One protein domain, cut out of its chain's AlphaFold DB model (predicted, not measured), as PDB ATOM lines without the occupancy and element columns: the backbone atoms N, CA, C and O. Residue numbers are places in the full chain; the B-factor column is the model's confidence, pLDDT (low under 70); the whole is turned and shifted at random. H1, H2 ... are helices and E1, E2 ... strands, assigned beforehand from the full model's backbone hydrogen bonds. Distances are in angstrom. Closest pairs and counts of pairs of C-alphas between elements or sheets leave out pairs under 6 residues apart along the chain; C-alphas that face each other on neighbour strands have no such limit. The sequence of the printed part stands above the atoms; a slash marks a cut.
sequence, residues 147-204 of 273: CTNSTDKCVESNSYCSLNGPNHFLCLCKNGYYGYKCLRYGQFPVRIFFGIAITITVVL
ATOM      1  N   CYS A 147     -34.596  -8.684  -9.717       82.88
ATOM      2  CA  CYS A 147     -34.493  -8.292  -8.316       82.88
ATOM      3  C   CYS A 147     -33.091  -8.515  -7.729       82.88
ATOM      4  O   CYS A 147     -32.815  -8.034  -6.635       82.88
ATOM      5  N   THR A 148     -32.179  -9.169  -8.452       76.56
ATOM      6  CA  THR A 148     -30.798  -9.429  -7.995       76.56
ATOM      7  C   THR A 148     -29.997  -8.160  -7.668       76.56
ATOM      8  O   THR A 148     -29.267  -8.147  -6.684       76.56
ATOM      9  N   ASN A 149     -30.197  -7.067  -8.416       64.44
ATOM     10  CA  ASN A 149     -29.582  -5.751  -8.169       64.44
ATOM     11  C   ASN A 149     -30.650  -4.720  -7.742       64.44
ATOM     12  O   ASN A 149     -30.862  -3.703  -8.401       64.44
ATOM     13  N   SER A 150     -31.395  -5.042  -6.679       60.28
ATOM     14  CA  SER A 150     -32.602  -4.336  -6.201       60.28
ATOM     15  C   SER A 150     -32.393  -2.898  -5.686       60.28
ATOM     16  O   SER A 150     -33.394  -2.257  -5.347       60.28
ATOM     17  N   THR A 151     -31.165  -2.374  -5.632       56.53
ATOM     18  CA  THR A 151     -30.848  -1.121  -4.916       56.53
ATOM     19  C   THR A 151     -31.639   0.091  -5.401       56.53
ATOM     20  O   THR A 151     -32.006   0.940  -4.593       56.53
ATOM     21  N   ASP A 152     -32.006   0.123  -6.684       61.69
ATOM     22  CA  ASP A 152     -32.704   1.268  -7.286       61.69
ATOM     23  C   ASP A 152     -34.192   1.008  -7.589       61.69
ATOM     24  O   ASP A 152     -34.896   1.896  -8.071       61.69
ATOM     25  N   LYS A 153     -34.696  -0.211  -7.344       72.00
ATOM     26  CA  LYS A 153     -36.054  -0.611  -7.777       72.00
ATOM     27  C   LYS A 153     -37.098  -0.511  -6.679       72.00
ATOM     28  O   LYS A 153     -38.238  -0.134  -6.947       72.00
ATOM     29  N   CYS A 154     -36.714  -0.853  -5.455       79.75
ATOM     30  CA  CYS A 154     -37.579  -0.834  -4.284       79.75
ATOM     31  C   CYS A 154     -36.883  -0.095  -3.138       79.75
ATOM     32  O   CYS A 154     -35.662  -0.006  -3.089       79.75
ATOM     33  N   VAL A 155     -37.659   0.434  -2.191       79.00
ATOM     34  CA  VAL A 155     -37.101   1.101  -1.006       79.00
ATOM     35  C   VAL A 155     -36.527   0.030  -0.077       79.00
ATOM     36  O   VAL A 155     -37.277  -0.608   0.665       79.00
ATOM     37  N   GLU A 156     -35.214  -0.192  -0.134       71.44
ATOM     38  CA  GLU A 156     -34.554  -1.344   0.501       71.44
ATOM     39  C   GLU A 156     -34.756  -1.442   2.014       71.44
ATOM     40  O   GLU A 156     -34.769  -2.544   2.562       71.44
ATOM     41  N   SER A 157     -34.925  -0.318   2.717       80.50
ATOM     42  CA  SER A 157     -35.091  -0.329   4.175       80.50
ATOM     43  C   SER A 157     -36.342  -1.103   4.597       80.50
ATOM     44  O   SER A 157     -36.265  -1.958   5.483       80.50
ATOM     45  N   ASN A 158     -37.458  -0.906   3.889       88.75
ATOM     46  CA  ASN A 158     -38.792  -1.330   4.332       88.75
ATOM     47  C   ASN A 158     -39.512  -2.267   3.348       88.75
ATOM     48  O   ASN A 158     -40.587  -2.789   3.654       88.75
ATOM     49  N   SER A 159     -38.946  -2.478   2.161       89.88
ATOM     50  CA  SER A 159     -39.512  -3.324   1.111       89.88
ATOM     51  C   SER A 159     -38.450  -4.224   0.489       89.88
ATOM     52  O   SER A 159     -37.255  -4.019   0.694       89.88
ATOM     53  N   TYR A 160     -38.893  -5.239  -0.238       88.06
ATOM     54  CA  TYR A 160     -38.044  -6.115  -1.031       88.06
ATOM     55  C   TYR A 160     -38.661  -6.318  -2.416       88.06
ATOM     56  O   TYR A 160     -39.884  -6.296  -2.580       88.06
ATOM     57  N   CYS A 161     -37.803  -6.485  -3.419       88.94
ATOM     58  CA  CYS A 161     -38.220  -6.783  -4.782       88.94
ATOM     59  C   CYS A 161     -38.651  -8.253  -4.894       88.94
ATOM     60  O   CYS A 161     -37.981  -9.142  -4.373       88.94
ATOM     61  N   SER A 162     -39.759  -8.502  -5.588       88.88
ATOM     62  CA  SER A 162     -40.244  -9.834  -5.952       88.88
ATOM     63  C   SER A 162     -40.628  -9.859  -7.427       88.88
ATOM     64  O   SER A 162     -41.257  -8.925  -7.919       88.88
ATOM     65  N   LEU A 163     -40.309 -10.942  -8.131       88.00
ATOM     66  CA  LEU A 163     -40.754 -11.142  -9.512       88.00
ATOM     67  C   LEU A 163     -42.279 -11.277  -9.583       88.00
ATOM     68  O   LEU A 163     -42.902 -11.815  -8.665       88.00
ATOM     69  N   ASN A 164     -42.867 -10.797 -10.680       88.19
ATOM     70  CA  ASN A 164     -44.312 -10.844 -10.915       88.19
ATOM     71  C   ASN A 164     -44.666 -11.196 -12.368       88.19
ATOM     72  O   ASN A 164     -45.639 -10.688 -12.922       88.19
ATOM     73  N   GLY A 165     -43.852 -12.059 -12.975       88.50
ATOM     74  CA  GLY A 165     -43.964 -12.462 -14.374       88.50
ATOM     75  C   GLY A 165     -42.988 -11.737 -15.305       88.50
ATOM     76  O   GLY A 165     -42.224 -10.872 -14.857       88.50
ATOM     77  N   PRO A 166     -42.953 -12.113 -16.593       87.25
ATOM     78  CA  PRO A 166     -42.096 -11.496 -17.600       87.25
ATOM     79  C   PRO A 166     -42.238  -9.971 -17.613       87.25
ATOM     80  O   PRO A 166     -43.340  -9.447 -17.724       87.25
ATOM     81  N   ASN A 167     -41.116  -9.256 -17.518       85.19
ATOM     82  CA  ASN A 167     -41.061  -7.786 -17.488       85.19
ATOM     83  C   ASN A 167     -41.766  -7.101 -16.295       85.19
ATOM     84  O   ASN A 167     -41.928  -5.881 -16.317       85.19
ATOM     85  N   HIS A 168     -42.158  -7.845 -15.253       87.38
ATOM     86  CA  HIS A 168     -42.881  -7.308 -14.096       87.38
ATOM     87  C   HIS A 168     -42.232  -7.686 -12.770       87.38
ATOM     88  O   HIS A 168     -41.758  -8.804 -12.562       87.38
ATOM     89  N   PHE A 169     -42.267  -6.747 -11.831       87.31
ATOM     90  CA  PHE A 169     -41.847  -6.953 -10.451       87.31
ATOM     91  C   PHE A 169     -42.782  -6.208  -9.497       87.31
ATOM     92  O   PHE A 169     -43.477  -5.265  -9.878       87.31
ATOM     93  N   LEU A 170     -42.786  -6.639  -8.243       88.12
ATOM     94  CA  LEU A 170     -43.503  -6.026  -7.136       88.12
ATOM     95  C   LEU A 170     -42.500  -5.608  -6.064       88.12
ATOM     96  O   LEU A 170     -41.531  -6.315  -5.799       88.12
ATOM     97  N   CYS A 171     -42.771  -4.485  -5.405       89.25
ATOM     98  CA  CYS A 171     -42.106  -4.131  -4.156       89.25
ATOM     99  C   CYS A 171     -43.010  -4.548  -2.999       89.25
ATOM    100  O   CYS A 171     -43.994  -3.872  -2.692       89.25
ATOM    101  N   LEU A 172     -42.694  -5.683  -2.383       89.69
ATOM    102  CA  LEU A 172     -43.438  -6.224  -1.254       89.69
ATOM    103  C   LEU A 172     -42.886  -5.654   0.051       89.69
ATOM    104  O   LEU A 172     -41.687  -5.416   0.188       89.69
ATOM    105  N   CYS A 173     -43.761  -5.411   1.023       91.19
ATOM    106  CA  CYS A 173     -43.335  -4.863   2.303       91.19
ATOM    107  C   CYS A 173     -42.683  -5.931   3.175       91.19
ATOM    108  O   CYS A 173     -43.151  -7.069   3.243       91.19
ATOM    109  N   LYS A 174     -41.612  -5.545   3.874       91.19
ATOM    110  CA  LYS A 174     -41.039  -6.367   4.940       91.19
ATOM    111  C   LYS A 174     -42.036  -6.493   6.091       91.19
ATOM    112  O   LYS A 174     -42.918  -5.652   6.266       91.19
ATOM    113  N   ASN A 175     -41.856  -7.525   6.911       90.06
ATOM    114  CA  ASN A 175     -42.697  -7.751   8.083       90.06
ATOM    115  C   ASN A 175     -42.785  -6.496   8.964       90.06
ATOM    116  O   ASN A 175     -41.777  -5.863   9.273       90.06
ATOM    117  N   GLY A 176     -44.010  -6.144   9.356       87.75
ATOM    118  CA  GLY A 176     -44.299  -4.950  10.151       87.75
ATOM    119  C   GLY A 176     -44.443  -3.658   9.345       87.75
ATOM    120  O   GLY A 176     -44.917  -2.679   9.912       87.75
ATOM    121  N   TYR A 177     -44.108  -3.639   8.051       91.00
ATOM    122  CA  TYR A 177     -44.337  -2.490   7.175       91.00
ATOM    123  C   TYR A 177     -45.572  -2.679   6.291       91.00
ATOM    124  O   TYR A 177     -45.894  -3.787   5.869       91.00
ATOM    125  N   TYR A 178     -46.268  -1.584   5.983       88.69
ATOM    126  CA  TYR A 178     -47.448  -1.590   5.122       88.69
ATOM    127  C   TYR A 178     -47.662  -0.249   4.403       88.69
ATOM    128  O   TYR A 178     -46.985   0.755   4.652       88.69
ATOM    129  N   GLY A 179     -48.664  -0.231   3.521       82.81
ATOM    130  CA  GLY A 179     -49.095   0.956   2.790       82.81
ATOM    131  C   GLY A 179     -48.254   1.243   1.548       82.81
ATOM    132  O   GLY A 179     -47.369   0.478   1.170       82.81
ATOM    133  N   TYR A 180     -48.554   2.367   0.895       81.44
ATOM    134  CA  TYR A 180     -47.848   2.787  -0.313       81.44
ATOM    135  C   TYR A 180     -46.341   2.913  -0.047       81.44
ATOM    136  O   TYR A 180     -45.933   3.592   0.899       81.44
ATOM    137  N   LYS A 181     -45.529   2.229  -0.867       81.44
ATOM    138  CA  LYS A 181     -44.060   2.150  -0.744       81.44
ATOM    139  C   LYS A 181     -43.550   1.654   0.621       81.44
ATOM    140  O   LYS A 181     -42.403   1.911   0.968       81.44
ATOM    141  N   CYS A 182     -44.383   0.958   1.401       89.69
ATOM    142  CA  CYS A 182     -44.000   0.391   2.699       89.69
ATOM    143  C   CYS A 182     -43.485   1.440   3.701       89.69
ATOM    144  O   CYS A 182     -42.568   1.191   4.481       89.69
ATOM    145  N   LEU A 183     -44.059   2.647   3.673       87.31
ATOM    146  CA  LEU A 183     -43.618   3.772   4.507       87.31
ATOM    147  C   LEU A 183     -44.199   3.768   5.928       87.31
ATOM    148  O   LEU A 183     -43.807   4.596   6.746       87.31
ATOM    149  N   ARG A 184     -45.150   2.882   6.235       87.69
ATOM    150  CA  ARG A 184     -45.794   2.816   7.555       87.69
ATOM    151  C   ARG A 184     -45.357   1.559   8.284       87.69
ATOM    152  O   ARG A 184     -45.339   0.500   7.672       87.69
ATOM    153  N   TYR A 185     -45.056   1.681   9.574       89.44
ATOM    154  CA  TYR A 185     -44.724   0.563  10.455       89.44
ATOM    155  C   TYR A 185     -45.870   0.282  11.437       89.44
ATOM    156  O   TYR A 185     -46.594   1.195  11.837       89.44
ATOM    157  N   GLY A 186     -46.035  -0.978  11.830       86.19
ATOM    158  CA  GLY A 186     -47.087  -1.455  12.723       86.19
ATOM    159  C   GLY A 186     -48.210  -2.173  11.975       86.19
ATOM    160  O   GLY A 186     -48.033  -2.663  10.864       86.19
ATOM    161  N   GLN A 187     -49.388  -2.253  12.589       80.88
ATOM    162  CA  GLN A 187     -50.560  -2.868  11.967       80.88
ATOM    163  C   GLN A 187     -51.458  -1.792  11.362       80.88
ATOM    164  O   GLN A 187     -51.711  -0.758  11.984       80.88
ATOM    165  N   PHE A 188     -51.968  -2.033  10.152       79.50
ATOM    166  CA  PHE A 188     -53.007  -1.177   9.589       79.50
ATOM    167  C   PHE A 188     -54.237  -1.222  10.514       79.50
ATOM    168  O   PHE A 188     -54.697  -2.319  10.841       79.50
ATOM    169  N   PRO A 189     -54.794  -0.075  10.951       84.19
ATOM    170  CA  PRO A 189     -55.931  -0.045  11.864       84.19
ATOM    171  C   PRO A 189     -57.234  -0.354  11.112       84.19
ATOM    172  O   PRO A 189     -58.114   0.497  10.971       84.19
ATOM    173  N   VAL A 190     -57.358  -1.599  10.641       83.75
ATOM    174  CA  VAL A 190     -58.461  -2.129   9.821       83.75
ATOM    175  C   VAL A 190     -59.820  -1.716  10.392       83.75
ATOM    176  O   VAL A 190     -60.681  -1.219   9.670       83.75
ATOM    177  N   ARG A 191     -59.990  -1.848  11.713       87.81
ATOM    178  CA  ARG A 191     -61.244  -1.534  12.417       87.81
ATOM    179  C   ARG A 191     -61.644  -0.065  12.297       87.81
ATOM    180  O   ARG A 191     -62.814   0.226  12.081       87.81
ATOM    181  N   ILE A 192     -60.683   0.851  12.422       87.81
ATOM    182  CA  ILE A 192     -60.940   2.294  12.341       87.81
ATOM    183  C   ILE A 192     -61.298   2.667  10.903       87.81
ATOM    184  O   ILE A 192     -62.271   3.380  10.679       87.81
ATOM    185  N   PHE A 193     -60.551   2.135   9.932       88.06
ATOM    186  CA  PHE A 193     -60.810   2.383   8.516       88.06
ATOM    187  C   PHE A 193     -62.216   1.930   8.104       88.06
ATOM    188  O   PHE A 193     -62.974   2.724   7.552       88.06
ATOM    189  N   PHE A 194     -62.597   0.691   8.434       90.44
ATOM    190  CA  PHE A 194     -63.939   0.191   8.136       90.44
ATOM    191  C   PHE A 194     -65.023   0.922   8.920       90.44
ATOM    192  O   PHE A 194     -66.070   1.208   8.352       90.44
ATOM    193  N   GLY A 195     -64.776   1.275  10.186       93.56
ATOM    194  CA  GLY A 195     -65.713   2.071  10.975       93.56
ATOM    195  C   GLY A 195     -66.056   3.388  10.279       93.56
ATOM    196  O   GLY A 195     -67.224   3.656  10.017       93.56
ATOM    197  N   ILE A 196     -65.033   4.156   9.888       94.00
ATOM    198  CA  ILE A 196     -65.209   5.426   9.169       94.00
ATOM    199  C   ILE A 196     -65.903   5.202   7.822       94.00
ATOM    200  O   ILE A 196     -66.857   5.913   7.509       94.00
ATOM    201  N   ALA A 197     -65.460   4.216   7.035       91.81
ATOM    202  CA  ALA A 197     -66.042   3.930   5.727       91.81
ATOM    203  C   ALA A 197     -67.537   3.592   5.834       91.81
ATOM    204  O   ALA A 197     -68.349   4.202   5.144       91.81
ATOM    205  N   ILE A 198     -67.913   2.702   6.759       94.62
ATOM    206  CA  ILE A 198     -69.310   2.333   7.016       94.62
ATOM    207  C   ILE A 198     -70.113   3.561   7.446       94.62
ATOM    208  O   ILE A 198     -71.198   3.789   6.917       94.62
ATOM    209  N   THR A 199     -69.591   4.375   8.371       94.06
ATOM    210  CA  THR A 199     -70.283   5.592   8.815       94.06
ATOM    211  C   THR A 199     -70.536   6.546   7.651       94.06
ATOM    212  O   THR A 199     -71.667   6.996   7.479       94.06
ATOM    213  N   ILE A 200     -69.527   6.813   6.814       95.00
ATOM    214  CA  ILE A 200     -69.673   7.673   5.633       95.00
ATOM    215  C   ILE A 200     -70.723   7.096   4.681       95.00
ATOM    216  O   ILE A 200     -71.619   7.821   4.253       95.00
ATOM    217  N   THR A 201     -70.669   5.795   4.382       93.56
ATOM    218  CA  THR A 201     -71.642   5.139   3.499       93.56
ATOM    219  C   THR A 201     -73.069   5.247   4.037       93.56
ATOM    220  O   THR A 201     -73.983   5.586   3.287       93.56
ATOM    221  N   VAL A 202     -73.277   5.007   5.336       95.31
ATOM    222  CA  VAL A 202     -74.596   5.132   5.974       95.31
ATOM    223  C   VAL A 202     -75.101   6.571   5.896       95.31
ATOM    224  O   VAL A 202     -76.240   6.791   5.489       95.31
ATOM    225  N   VAL A 203     -74.259   7.554   6.219       95.56
ATOM    226  CA  VAL A 203     -74.627   8.975   6.165       95.56
ATOM    227  C   VAL A 203     -74.993   9.399   4.743       95.56
ATOM    228  O   VAL A 203     -76.031  10.026   4.550       95.56
ATOM    229  N   LEU A 204     -74.197   9.020   3.740       94.06
ATOM    230  CA  LEU A 204     -74.484   9.330   2.336       94.06
ATOM    231  C   LEU A 204     -75.794   8.688   1.864       94.06
ATOM    232  O   LEU A 204     -76.580   9.345   1.184       94.06
TER     233      LEU A 204
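Overview. This is residues 147 to 204 of the 273 residues of the protein "Hypothetical protein" of Rotaria sp. Silwood1 (UniProt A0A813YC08). A small body, made of the antiparallel hairpin E1 and E2 with loops, has one helix, H1, sticking out from it as a free arm. The printed part has 58 residues, with two named strands and then one named helix along the chain; the class is mixed, with under half of the residues in named elements. It is only just extended, close to loose, with a radius of gyration of the C-alphas of 15.9 A and spans of 49 by 25 by 14 A.

Arrangement. E1, residues 159 to 163, and E2, residues 169 to 173, are antiparallel neighbours at 148 degrees; N 160 and O 172, 2.8 A apart, are within hydrogen-bond range. Residues 177 to 178 pair with 184 to 185, antiparallel. H1, residues 190 to 204, is apart from E1; every O i to N i+4 pair in it is within hydrogen-bond range.

Along the chain. E1 begins at C-alpha 159 (-39.512, -3.324, 1.111) and is 13.2 A long; E2 is 13.0 A. H1, 21.1 A, ends at C-alpha 204 (-74.484, 9.330, 2.336).

Size, cuts and confidence. The C-alphas farthest apart, of Thr 148 and Val 203, are 49.6 A apart. Residues 189 to 204 stand free. The printed part has no cut; the link from E2 to H1 is long, 16 residues. Residues 149 to 152 have pLDDT under 70.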